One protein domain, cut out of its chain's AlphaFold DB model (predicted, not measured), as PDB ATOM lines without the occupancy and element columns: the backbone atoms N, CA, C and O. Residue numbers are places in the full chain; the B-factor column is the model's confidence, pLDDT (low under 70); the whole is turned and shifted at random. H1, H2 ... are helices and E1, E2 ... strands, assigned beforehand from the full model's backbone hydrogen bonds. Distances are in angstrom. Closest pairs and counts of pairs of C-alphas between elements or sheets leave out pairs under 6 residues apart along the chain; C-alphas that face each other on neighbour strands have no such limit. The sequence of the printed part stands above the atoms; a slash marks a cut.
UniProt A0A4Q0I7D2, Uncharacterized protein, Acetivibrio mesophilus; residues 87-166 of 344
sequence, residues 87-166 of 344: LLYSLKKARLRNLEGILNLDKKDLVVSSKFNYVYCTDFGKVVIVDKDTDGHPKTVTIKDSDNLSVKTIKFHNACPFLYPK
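AT A GLANCE: This is residues 87 to 166 of the 344 residues of an uncharacterized protein of Acetivibrio mesophilus (UniProt A0A4Q0I7D2). Look first for one twisted sheet of six strands that curls round a single helix, H1, with the edge strand E6 nearest to it. The strands follow one another as hairpins side by side, E1 to E6; H1 covers one face of the sheet, and no named helix is on the other face. The printed part has 80 residues, with one named helix and then six named strands along the chain, and the sheet's order is E1 E2 E3 E4 E5 E6, all antiparallel. The class is mixed, helices and strands; the whole is compact, with a radius of gyration of the C-alphas of 12.0 A and spans of 38 by 27 by 21 A.

HOW THE PARTS SIT: Begin in the sheet with the hairpin of E3, residues 127 to 132, and E4, residues 138 to 144, where N 129 and O 142 are 2.9 A apart, within hydrogen-bond range. On the other side of E3 is E2, residues 117 to 121, with N 120 and O 128 at 2.8 A. The edge strand E1, residues 110 to 113, is the antiparallel neighbour of E2, with N 119 and O 112 at 2.9 A across the pair. On the other side of E4 is E5, residues 149 to 157, at 152 degrees between directions, with N 152 and O 141 at 2.8 A. The other edge strand E6, residues 160 to 165, stands at 141 degrees to E5, with N 155 and O 162 at 3.0 A. The six strands form a meander, each strand the antiparallel neighbour of the one before. H1, residues 87 to 103, is on one face of this sheet, giving two layers, a helix layer and a sheet layer. Its closest C-alphas to E6 are those of Leu 99 and Pro 161, 5.8 A; to E4, those of Leu 96 and Pro 138, 7.3 A. Every O i to N i+4 pair in H1 is within hydrogen-bond range. E1 and E6 are apart.

IN THESE COORDINATES: Find C-alpha 87 at (274.743, 309.041, 265.056); from there H1 runs 24.3 A to C-alpha 103 at (291.644, 326.119, 268.498). Residues 110 to 113 are E1, and residues 117 to 121 are E2. E3, residues 127 to 132, is 16.4 A long, and E4, residues 138 to 144, 17.2 A. E5, residues 149 to 157, is the longest strand, 25.7 A. E6, residues 160 to 165, covers 16.9 A and ends at C-alpha 165, (301.844, 320.210, 259.825).

THE WHOLE: The C-alphas of Leu 87 and Asp 147, the two farthest apart, are 40.1 A from each other. The printed part has no cut. The link from H1 to E1 is short; those between the strands are tight. The mean pLDDT of the printed part is 89.5, and residues 87 to 90 are under 70.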
ATOM      1  N   LEU A  87     273.406 309.340 264.531       57.38
ATOM      2  CA  LEU A  87     274.743 309.041 265.056       57.38
ATOM      3  C   LEU A  87     275.837 309.733 264.233       57.38
ATOM      4  O   LEU A  87     276.680 310.427 264.804       57.38
ATOM      5  N   LEU A  88     275.773 309.655 262.901       60.75
ATOM      6  CA  LEU A  88     276.727 310.332 262.011       60.75
ATOM      7  C   LEU A  88     276.668 311.858 262.151       60.75
ATOM      8  O   LEU A  88     277.704 312.524 262.197       60.75
ATOM      9  N   TYR A  89     275.462 312.422 262.272       60.25
ATOM     10  CA  TYR A  89     275.287 313.853 262.513       60.25
ATOM     11  C   TYR A  89     275.855 314.273 263.877       60.25
ATOM     12  O   TYR A  89     276.542 315.293 263.979       60.25
ATOM     13  N   SER A  90     275.635 313.461 264.918       66.75
ATOM     14  CA  SER A  90     276.188 313.704 266.253       66.75
ATOM     15  C   SER A  90     277.720 313.662 266.262       66.75
ATOM     16  O   SER A  90     278.344 314.541 266.855       66.75
ATOM     17  N   LEU A  91     278.332 312.738 265.511       76.94
ATOM     18  CA  LEU A  91     279.781 312.614 265.382       76.94
ATOM     19  C   LEU A  91     280.391 313.797 264.619       76.94
ATOM     20  O   LEU A  91     281.395 314.352 265.058       76.94
ATOM     21  N   LYS A  92     279.772 314.241 263.513       80.19
ATOM     22  CA  LYS A  92     280.208 315.442 262.769       80.19
ATOM     23  C   LYS A  92     280.184 316.688 263.656       80.19
ATOM     24  O   LYS A  92     281.134 317.471 263.652       80.19
ATOM     25  N   LYS A  93     279.123 316.849 264.448       83.06
ATOM     26  CA  LYS A  93     278.978 317.965 265.389       83.06
ATOM     27  C   LYS A  93     279.988 317.890 266.538       83.06
ATOM     28  O   LYS A  93     280.553 318.915 266.900       83.06
ATOM     29  N   ALA A  94     280.227 316.700 267.089       86.25
ATOM     30  CA  ALA A  94     281.233 316.482 268.128       86.25
ATOM     31  C   ALA A  94     282.648 316.781 267.613       86.25
ATOM     32  O   ALA A  94     283.381 317.523 268.255       86.25
ATOM     33  N   ARG A  95     282.993 316.299 266.410       89.12
ATOM     34  CA  ARG A  95     284.268 316.588 265.730       89.12
ATOM     35  C   ARG A  95     284.517 318.088 265.591       89.12
ATOM     36  O   ARG A  95     285.594 318.555 265.941       89.12
ATOM     37  N   LEU A  96     283.521 318.837 265.111       89.56
ATOM     38  CA  LEU A  96     283.640 320.288 264.962       89.56
ATOM     39  C   LEU A  96     283.803 320.989 266.318       89.56
ATOM     40  O   LEU A  96     284.712 321.792 266.458       89.56
ATOM     41  N   ARG A  97     282.992 320.642 267.325       90.31
ATOM     42  CA  ARG A  97     283.098 321.238 268.670       90.31
ATOM     43  C   ARG A  97     284.436 320.961 269.343       90.31
ATOM     44  O   ARG A  97     285.008 321.843 269.969       90.31
ATOM     45  N   ASN A  98     284.947 319.741 269.209       92.62
ATOM     46  CA  ASN A  98     286.257 319.389 269.744       92.62
ATOM     47  C   ASN A  98     287.367 320.160 269.013       92.62
ATOM     48  O   ASN A  98     288.334 320.579 269.642       92.62
ATOM     49  N   LEU A  99     287.213 320.377 267.700       94.75
ATOM     50  CA  LEU A  99     288.141 321.174 266.898       94.75
ATOM     51  C   LEU A  99     288.122 322.652 267.310       94.75
ATOM     52  O   LEU A  99     289.180 323.241 267.496       94.75
ATOM     53  N   GLU A 100     286.935 323.231 267.492       94.50
ATOM     54  CA  GLU A 100     286.752 324.581 268.042       94.50
ATOM     55  C   GLU A 100     287.440 324.704 269.412       94.50
ATOM     56  O   GLU A 100     288.208 325.640 269.635       94.50
ATOM     57  N   GLY A 101     287.262 323.701 270.282       93.94
ATOM     58  CA  GLY A 101     287.891 323.638 271.601       93.94
ATOM     59  C   GLY A 101     289.420 323.678 271.560       93.94
ATOM     60  O   GLY A 101     290.020 324.484 272.262       93.94
ATOM     61  N   ILE A 102     290.074 322.873 270.711       93.56
ATOM     62  CA  ILE A 102     291.549 322.891 270.616       93.56
ATOM     63  C   ILE A 102     292.102 324.157 269.940       93.56
ATOM     64  O   ILE A 102     293.283 324.468 270.089       93.56
ATOM     65  N   LEU A 103     291.273 324.877 269.178       93.06
ATOM     66  CA  LEU A 103     291.644 326.119 268.498       93.06
ATOM     67  C   LEU A 103     291.327 327.374 269.328       93.06
ATOM     68  O   LEU A 103     291.685 328.476 268.894       93.06
ATOM     69  N   ASN A 104     290.714 327.208 270.509       92.44
ATOM     70  CA  ASN A 104     290.167 328.273 271.354       92.44
ATOM     71  C   ASN A 104     289.205 329.183 270.575       92.44
ATOM     72  O   ASN A 104     289.390 330.398 270.537       92.44
ATOM     73  N   LEU A 105     288.232 328.576 269.892       93.62
ATOM     74  CA  LEU A 105     287.215 329.276 269.109       93.62
ATOM     75  C   LEU A 105     285.843 329.102 269.745       93.62
ATOM     76  O   LEU A 105     285.453 327.989 270.099       93.62
ATOM     77  N   ASP A 106     285.086 330.190 269.798       92.06
ATOM     78  CA  ASP A 106     283.694 330.180 270.211       92.06
ATOM     79  C   ASP A 106     282.758 330.307 269.006       92.06
ATOM     80  O   ASP A 106     283.078 330.885 267.965       92.06
ATOM     81  N   LYS A 107     281.507 329.864 269.177       89.19
ATOM     82  CA  LYS A 107     280.462 330.042 268.155       89.19
ATOM     83  C   LYS A 107     280.245 331.517 267.775       89.19
ATOM     84  O   LYS A 107     279.820 331.789 266.657       89.19
ATOM     85  N   LYS A 108     280.498 332.456 268.696       92.44
ATOM     86  CA  LYS A 108     280.391 333.905 268.441       92.44
ATOM     87  C   LYS A 108     281.443 334.405 267.442       92.44
ATOM     88  O   LYS A 108     281.180 335.383 266.756       92.44
ATOM     89  N   ASP A 109     282.580 333.714 267.342       93.38
ATOM     90  CA  ASP A 109     283.688 334.090 266.461       93.38
ATOM     91  C   ASP A 109     283.424 333.654 265.012       93.38
ATOM     92  O   ASP A 109     284.144 334.055 264.102       93.38
ATOM     93  N   LEU A 110     282.411 332.813 264.767       95.38
ATOM     94  CA  LEU A 110     282.069 332.302 263.442       95.38
ATOM     95  C   LEU A 110     281.468 333.409 262.565       95.38
ATOM     96  O   LEU A 110     280.321 333.817 262.745       95.38
ATOM     97  N   VAL A 111     282.218 333.826 261.547       94.69
ATOM     98  CA  VAL A 111     281.804 334.848 260.574       94.69
ATOM     99  C   VAL A 111     281.177 334.213 259.332       94.69
ATOM    100  O   VAL A 111     280.205 334.734 258.787       94.69
ATOM    101  N   VAL A 112     281.712 333.075 258.872       93.94
ATOM    102  CA  VAL A 112     281.221 332.378 257.670       93.94
ATOM    103  C   VAL A 112     281.039 330.898 257.952       93.94
ATOM    104  O   VAL A 112     281.955 330.231 258.417       93.94
ATOM    105  N   SER A 113     279.881 330.363 257.573       92.44
ATOM    106  CA  SER A 113     279.619 328.926 257.512       92.44
ATOM    107  C   SER A 113     279.087 328.574 256.129       92.44
ATOM    108  O   SER A 113     277.897 328.729 255.857       92.44
ATOM    109  N   SER A 114     279.967 328.100 255.248       91.69
ATOM    110  CA  SER A 114     279.616 327.685 253.885       91.69
ATOM    111  C   SER A 114     279.609 326.161 253.758       91.69
ATOM    112  O   SER A 114     279.872 325.455 254.726       91.69
ATOM    113  N   LYS A 115     279.338 325.606 252.570       88.56
ATOM    114  CA  LYS A 115     279.531 324.165 252.317       88.56
ATOM    115  C   LYS A 115     281.009 323.760 252.410       88.56
ATOM    116  O   LYS A 115     281.303 322.670 252.888       88.56
ATOM    117  N   PHE A 116     281.916 324.650 252.012       91.31
ATOM    118  CA  PHE A 116     283.333 324.351 251.802       91.31
ATOM    119  C   PHE A 116     284.224 324.729 252.982       91.31
ATOM    120  O   PHE A 116     285.274 324.130 253.159       91.31
ATOM    121  N   ASN A 117     283.817 325.692 253.806       94.31
ATOM    122  CA  ASN A 117     284.636 326.167 254.915       94.31
ATOM    123  C   ASN A 117     283.812 326.740 256.075       94.31
ATOM    124  O   ASN A 117     282.630 327.070 255.930       94.31
ATOM    125  N   TYR A 118     284.466 326.830 257.229       95.25
ATOM    126  CA  TYR A 118     284.097 327.705 258.336       95.25
ATOM    127  C   TYR A 118     285.180 328.775 258.487       95.25
ATOM    128  O   TYR A 118     286.364 328.446 258.432       95.25
ATOM    129  N   VAL A 119     284.793 330.034 258.676       96.31
ATOM    130  CA  VAL A 119     285.726 331.142 258.920       96.31
ATOM    131  C   VAL A 119     285.390 331.777 260.254       96.31
ATOM    132  O   VAL A 119     284.267 332.246 260.446       96.31
ATOM    133  N   TYR A 120     286.375 331.808 261.142       96.75
ATOM    134  CA  TYR A 120     286.297 332.418 262.458       96.75
ATOM    135  C   TYR A 120     287.201 333.648 262.520       96.75
ATOM    136  O   TYR A 120     288.310 333.631 261.983       96.75
ATOM    137  N   CYS A 121     286.737 334.694 263.193       94.25
ATOM    138  CA  CYS A 121     287.511 335.883 263.517       94.25
ATOM    139  C   CYS A 121     287.278 336.208 264.989       94.25
ATOM    140  O   CYS A 121     286.163 336.539 265.379       94.25
ATOM    141  N   THR A 122     288.327 336.098 265.794       91.31
ATOM    142  CA  THR A 122     288.259 336.433 267.221       91.31
ATOM    143  C   THR A 122     288.392 337.939 267.434       91.31
ATOM    144  O   THR A 122     288.973 338.646 266.604       91.31
ATOM    145  N   ASP A 123     287.948 338.413 268.599       85.69
ATOM    146  CA  ASP A 123     288.080 339.815 269.021       85.69
ATOM    147  C   ASP A 123     289.549 340.297 269.054       85.69
ATOM    148  O   ASP A 123     289.824 341.485 268.892       85.69
ATOM    149  N   PHE A 124     290.510 339.377 269.203       82.75
ATOM    150  CA  PHE A 124     291.952 339.660 269.222       82.75
ATOM    151  C   PHE A 124     292.607 339.663 267.829       82.75
ATOM    152  O   PHE A 124     293.829 339.712 267.720       82.75
ATOM    153  N   GLY A 125     291.821 339.585 266.749       84.38
ATOM    154  CA  GLY A 125     292.324 339.648 265.372       84.38
ATOM    155  C   GLY A 125     292.887 338.335 264.819       84.38
ATOM    156  O   GLY A 125     293.333 338.308 263.672       84.38
ATOM    157  N   LYS A 126     292.830 337.235 265.586       92.62
ATOM    158  CA  LYS A 126     293.114 335.880 265.085       92.62
ATOM    159  C   LYS A 126     292.025 335.439 264.111       92.62
ATOM    160  O   LYS A 126     290.841 335.452 264.461       92.62
ATOM    161  N   VAL A 127     292.436 335.005 262.921       95.12
ATOM    162  CA  VAL A 127     291.563 334.472 261.868       95.12
ATOM    163  C   VAL A 127     291.842 332.988 261.683       95.12
ATOM    164  O   VAL A 127     292.984 332.583 261.469       95.12
ATOM    165  N   VAL A 128     290.792 332.171 261.727       96.62
ATOM    166  CA  VAL A 128     290.896 330.723 261.528       96.62
ATOM    167  C   VAL A 128     289.960 330.269 260.419       96.62
ATOM    168  O   VAL A 128     288.755 330.490 260.487       96.62
ATOM    169  N   ILE A 129     290.506 329.609 259.402       96.69
ATOM    170  CA  ILE A 129     289.748 329.051 258.278       96.69
ATOM    171  C   ILE A 129     289.836 327.535 258.363       96.69
ATOM    172  O   ILE A 129     290.920 326.976 258.241       96.69
ATOM    173  N   VAL A 130     288.704 326.871 258.572       96.81
ATOM    174  CA  VAL A 130     288.596 325.411 258.558       96.81
ATOM    175  C   VAL A 130     287.994 324.988 257.226       96.81
ATOM    176  O   VAL A 130     286.801 325.198 257.000       96.81
ATOM    177  N   ASP A 131     288.792 324.373 256.360       95.00
ATOM    178  CA  ASP A 131     288.309 323.827 255.094       95.00
ATOM    179  C   ASP A 131     287.723 322.431 255.296       95.00
ATOM    180  O   ASP A 131     288.199 321.631 256.110       95.00
ATOM    181  N   LYS A 132     286.682 322.135 254.522       93.06
ATOM    182  CA  LYS A 132     285.966 320.865 254.537       93.06
ATOM    183  C   LYS A 132     286.246 320.049 253.286       93.06
ATOM    184  O   LYS A 132     286.434 320.594 252.201       93.06
ATOM    185  N   ASP A 133     286.227 318.735 253.444       88.25
ATOM    186  CA  ASP A 133     286.209 317.815 252.315       88.25
ATOM    187  C   ASP A 133     284.828 317.720 251.644       88.25
ATOM    188  O   ASP A 133     283.866 318.398 252.014       88.25
ATOM    189  N   THR A 134     284.738 316.862 250.625       86.19
ATOM    190  CA  THR A 134     283.512 316.591 249.862       86.19
ATOM    191  C   THR A 134     282.359 316.091 250.731       86.19
ATOM    192  O   THR A 134     281.201 316.368 250.415       86.19
ATOM    193  N   ASP A 135     282.670 315.429 251.846       84.81
ATOM    194  CA  ASP A 135     281.712 314.870 252.803       84.81
ATOM    195  C   ASP A 135     281.356 315.860 253.931       84.81
ATOM    196  O   ASP A 135     280.530 315.574 254.813       84.81
ATOM    197  N   GLY A 136     281.950 317.056 253.896       85.06
ATOM    198  CA  GLY A 136     281.734 318.132 254.854       85.06
ATOM    199  C   GLY A 136     282.520 317.976 256.158       85.06
ATOM    200  O   GLY A 136     282.193 318.656 257.135       85.06
ATOM    201  N   HIS A 137     283.517 317.091 256.213       88.19
ATOM    202  CA  HIS A 137     284.389 316.922 257.372       88.19
ATOM    203  C   HIS A 137     285.542 317.933 257.352       88.19
ATOM    204  O   HIS A 137     286.117 318.169 256.290       88.19
ATOM    205  N   PRO A 138     285.915 318.522 258.507       92.25
ATOM    206  CA  PRO A 138     287.115 319.347 258.607       92.25
ATOM    207  C   PRO A 138     288.357 318.582 258.133       92.25
ATOM    208  O   PRO A 138     288.612 317.482 258.618       92.25
ATOM    209  N   LYS A 139     289.115 319.171 257.205       91.75
ATOM    210  CA  LYS A 139     290.296 318.552 256.583       91.75
ATOM    211  C   LYS A 139     291.570 319.354 256.812       91.75
ATOM    212  O   LYS A 139     292.603 318.781 257.139       91.75
ATOM    213  N   THR A 140     291.509 320.671 256.653       94.81
ATOM    214  CA  THR A 140     292.642 321.568 256.905       94.81
ATOM    215  C   THR A 140     292.198 322.754 257.734       94.81
ATOM    216  O   THR A 140     291.039 323.164 257.680       94.81
ATOM    217  N   VAL A 141     293.123 323.308 258.509       96.50
ATOM    218  CA  VAL A 141     292.926 324.570 259.213       96.50
ATOM    219  C   VAL A 141     294.054 325.529 258.867       96.50
ATOM    220  O   VAL A 141     295.229 325.183 258.963       96.50
ATOM    221  N   THR A 142     293.693 326.740 258.467       96.44
ATOM    222  CA  THR A 142     294.610 327.870 258.338       96.44
ATOM    223  C   THR A 142     294.417 328.770 259.547       96.44
ATOM    224  O   THR A 142     293.301 329.216 259.799       96.44
ATOM    225  N   ILE A 143     295.484 329.032 260.293       95.06
ATOM    226  CA  ILE A 143     295.492 329.898 261.473       95.06
ATOM    227  C   ILE A 143     296.383 331.089 261.149       95.06
ATOM    228  O   ILE A 143     297.574 330.916 260.881       95.06
ATOM    229  N   LYS A 144     295.796 332.283 261.157       94.25
ATOM    230  CA  LYS A 144     296.500 333.551 261.001       94.25
ATOM    231  C   LYS A 144     296.376 334.349 262.295       94.25
ATOM    232  O   LYS A 144     295.283 334.803 262.626       94.25
ATOM    233  N   ASP A 145     297.508 334.552 262.953       88.56
ATOM    234  CA  ASP A 145     297.679 335.463 264.087       88.56
ATOM    235  C   ASP A 145     298.480 336.704 263.631       88.56
ATOM    236  O   ASP A 145     298.778 336.835 262.440       88.56
ATOM    237  N   SER A 146     298.808 337.629 264.544       82.19
ATOM    238  CA  SER A 146     299.471 338.912 264.226       82.19
ATOM    239  C   SER A 146     300.711 338.756 263.343       82.19
ATOM    240  O   SER A 146     300.849 339.466 262.350       82.19
ATOM    241  N   ASP A 147     301.558 337.778 263.667       82.50
ATOM    242  CA  ASP A 147     302.877 337.608 263.048       82.50
ATOM    243  C   ASP A 147     303.060 336.241 262.375       82.50
ATOM    244  O   ASP A 147     304.070 335.999 261.720       82.50
ATOM    245  N   ASN A 148     302.082 335.340 262.512       86.56
ATOM    246  CA  ASN A 148     302.218 333.944 262.106       86.56
ATOM    247  C   ASN A 148     301.045 333.487 261.240       86.56
ATOM    248  O   ASN A 148     299.879 333.674 261.583       86.56
ATOM    249  N   LEU A 149     301.370 332.813 260.137       91.19
ATOM    250  CA  LEU A 149     300.423 332.077 259.311       91.19
ATOM    251  C   LEU A 149     300.836 330.607 259.311       91.19
ATOM    252  O   LEU A 149     301.919 330.269 258.841       91.19
ATOM    253  N   SER A 150     299.966 329.732 259.804       92.44
ATOM    254  CA  SER A 150     300.193 328.286 259.785       92.44
ATOM    255  C   SER A 150     299.034 327.564 259.114       92.44
ATOM    256  O   SER A 150     297.873 327.948 259.252       92.44
ATOM    257  N   VAL A 151     299.355 326.510 258.367       93.31
ATOM    258  CA  VAL A 151     298.371 325.623 257.744       93.31
ATOM    259  C   VAL A 151     298.612 324.222 258.276       93.31
ATOM    260  O   VAL A 151     299.717 323.694 258.147       93.31
ATOM    261  N   LYS A 152     297.577 323.630 258.867       94.69
ATOM    262  CA  LYS A 152     297.630 322.308 259.484       94.69
ATOM    263  C   LYS A 152     296.631 321.352 258.842       94.69
ATOM    264  O   LYS A 152     295.519 321.746 258.485       94.69
ATOM    265  N   THR A 153     297.031 320.096 258.713       93.69
ATOM    266  CA  THR A 153     296.158 318.978 258.359       93.69
ATOM    267  C   THR A 153     295.414 318.513 259.607       93.69
ATOM    268  O   THR A 153     296.004 318.389 260.680       93.69
ATOM    269  N   ILE A 154     294.117 318.250 259.470       94.06
ATOM    270  CA  ILE A 154     293.256 317.766 260.549       94.06
ATOM    271  C   ILE A 154     293.029 316.269 260.359       94.06
ATOM    272  O   ILE A 154     292.575 315.826 259.303       94.06
ATOM    273  N   LYS A 155     293.281 315.490 261.409       92.19
ATOM    274  CA  LYS A 155     292.874 314.083 261.502       92.19
ATOM    275  C   LYS A 155     292.008 313.876 262.734       92.19
ATOM    276  O   LYS A 155     292.059 314.665 263.670       92.19
ATOM    277  N   PHE A 156     291.201 312.821 262.734       88.31
ATOM    278  CA  PHE A 156     290.308 312.506 263.846       88.31
ATOM    279  C   PHE A 156     290.496 311.068 264.311       88.31
ATOM    280  O   PHE A 156     290.552 310.172 263.481       88.31
ATOM    281  N   HIS A 157     290.492 310.845 265.623       85.00
ATOM    282  CA  HIS A 157     290.311 309.523 266.227       85.00
ATOM    283  C   HIS A 157     289.157 309.600 267.227       85.00
ATOM    284  O   HIS A 157     289.206 310.418 268.141       85.00
ATOM    285  N   ASN A 158     288.085 308.823 267.035       80.56
ATOM    286  CA  ASN A 158     286.891 308.844 267.903       80.56
ATOM    287  C   ASN A 158     286.364 310.263 268.210       80.56
ATOM    288  O   ASN A 158     286.026 310.604 269.337       80.56
ATOM    289  N   ALA A 159     286.326 311.113 267.179       85.56
ATOM    290  CA  ALA A 159     285.979 312.536 267.236       85.56
ATOM    291  C   ALA A 159     286.962 313.479 267.956       85.56
ATOM    292  O   ALA A 159     286.719 314.687 267.967       85.56
ATOM    293  N   CYS A 160     288.079 312.981 268.480       88.62
ATOM    294  CA  CYS A 160     289.187 313.800 268.957       88.62
ATOM    295  C   CYS A 160     290.039 314.284 267.765       88.62
ATOM    296  O   CYS A 160     290.529 313.440 267.008       88.62
ATOM    297  N   PRO A 161     290.176 315.603 267.541       92.62
ATOM    298  CA  PRO A 161     290.996 316.160 266.473       92.62
ATOM    299  C   PRO A 161     292.483 316.186 266.834       92.62
ATOM    300  O   PRO A 161     292.863 316.566 267.940       92.62
ATOM    301  N   PHE A 162     293.318 315.902 265.842       92.94
ATOM    302  CA  PHE A 162     294.759 316.111 265.865       92.94
ATOM    303  C   PHE A 162     295.145 317.058 264.732       92.94
ATOM    304  O   PHE A 162     294.616 316.957 263.621       92.94
ATOM    305  N   LEU A 163     296.038 318.002 265.034       94.00
ATOM    306  CA  LEU A 163     296.503 319.020 264.096       94.00
ATOM    307  C   LEU A 163     297.968 318.779 263.769       94.00
ATOM    308  O   LEU A 163     298.838 319.046 264.596       94.00
ATOM    309  N   TYR A 164     298.227 318.352 262.544       94.69
ATOM    310  CA  TYR A 164     299.573 318.117 262.046       94.69
ATOM    311  C   TYR A 164     300.009 319.235 261.115       94.69
ATOM    312  O   TYR A 164     299.162 319.868 260.484       94.69
ATOM    313  N   PRO A 165     301.317 319.471 260.965       92.94
ATOM    314  CA  PRO A 165     301.844 320.210 259.825       92.94
ATOM    315  C   PRO A 165     301.281 319.674 258.509       92.94
ATOM    316  O   PRO A 165     300.807 318.545 258.437       92.94
ATOM    317  N   LYS A 166     301.324 320.466 257.443       90.44
ATOM    318  CA  LYS A 166     300.918 319.973 256.126       90.44
ATOM    319  C   LYS A 166     301.968 318.988 255.592       90.44
ATOM    320  O   LYS A 166     303.141 319.332 255.514       90.44
TER     321      LYS A 166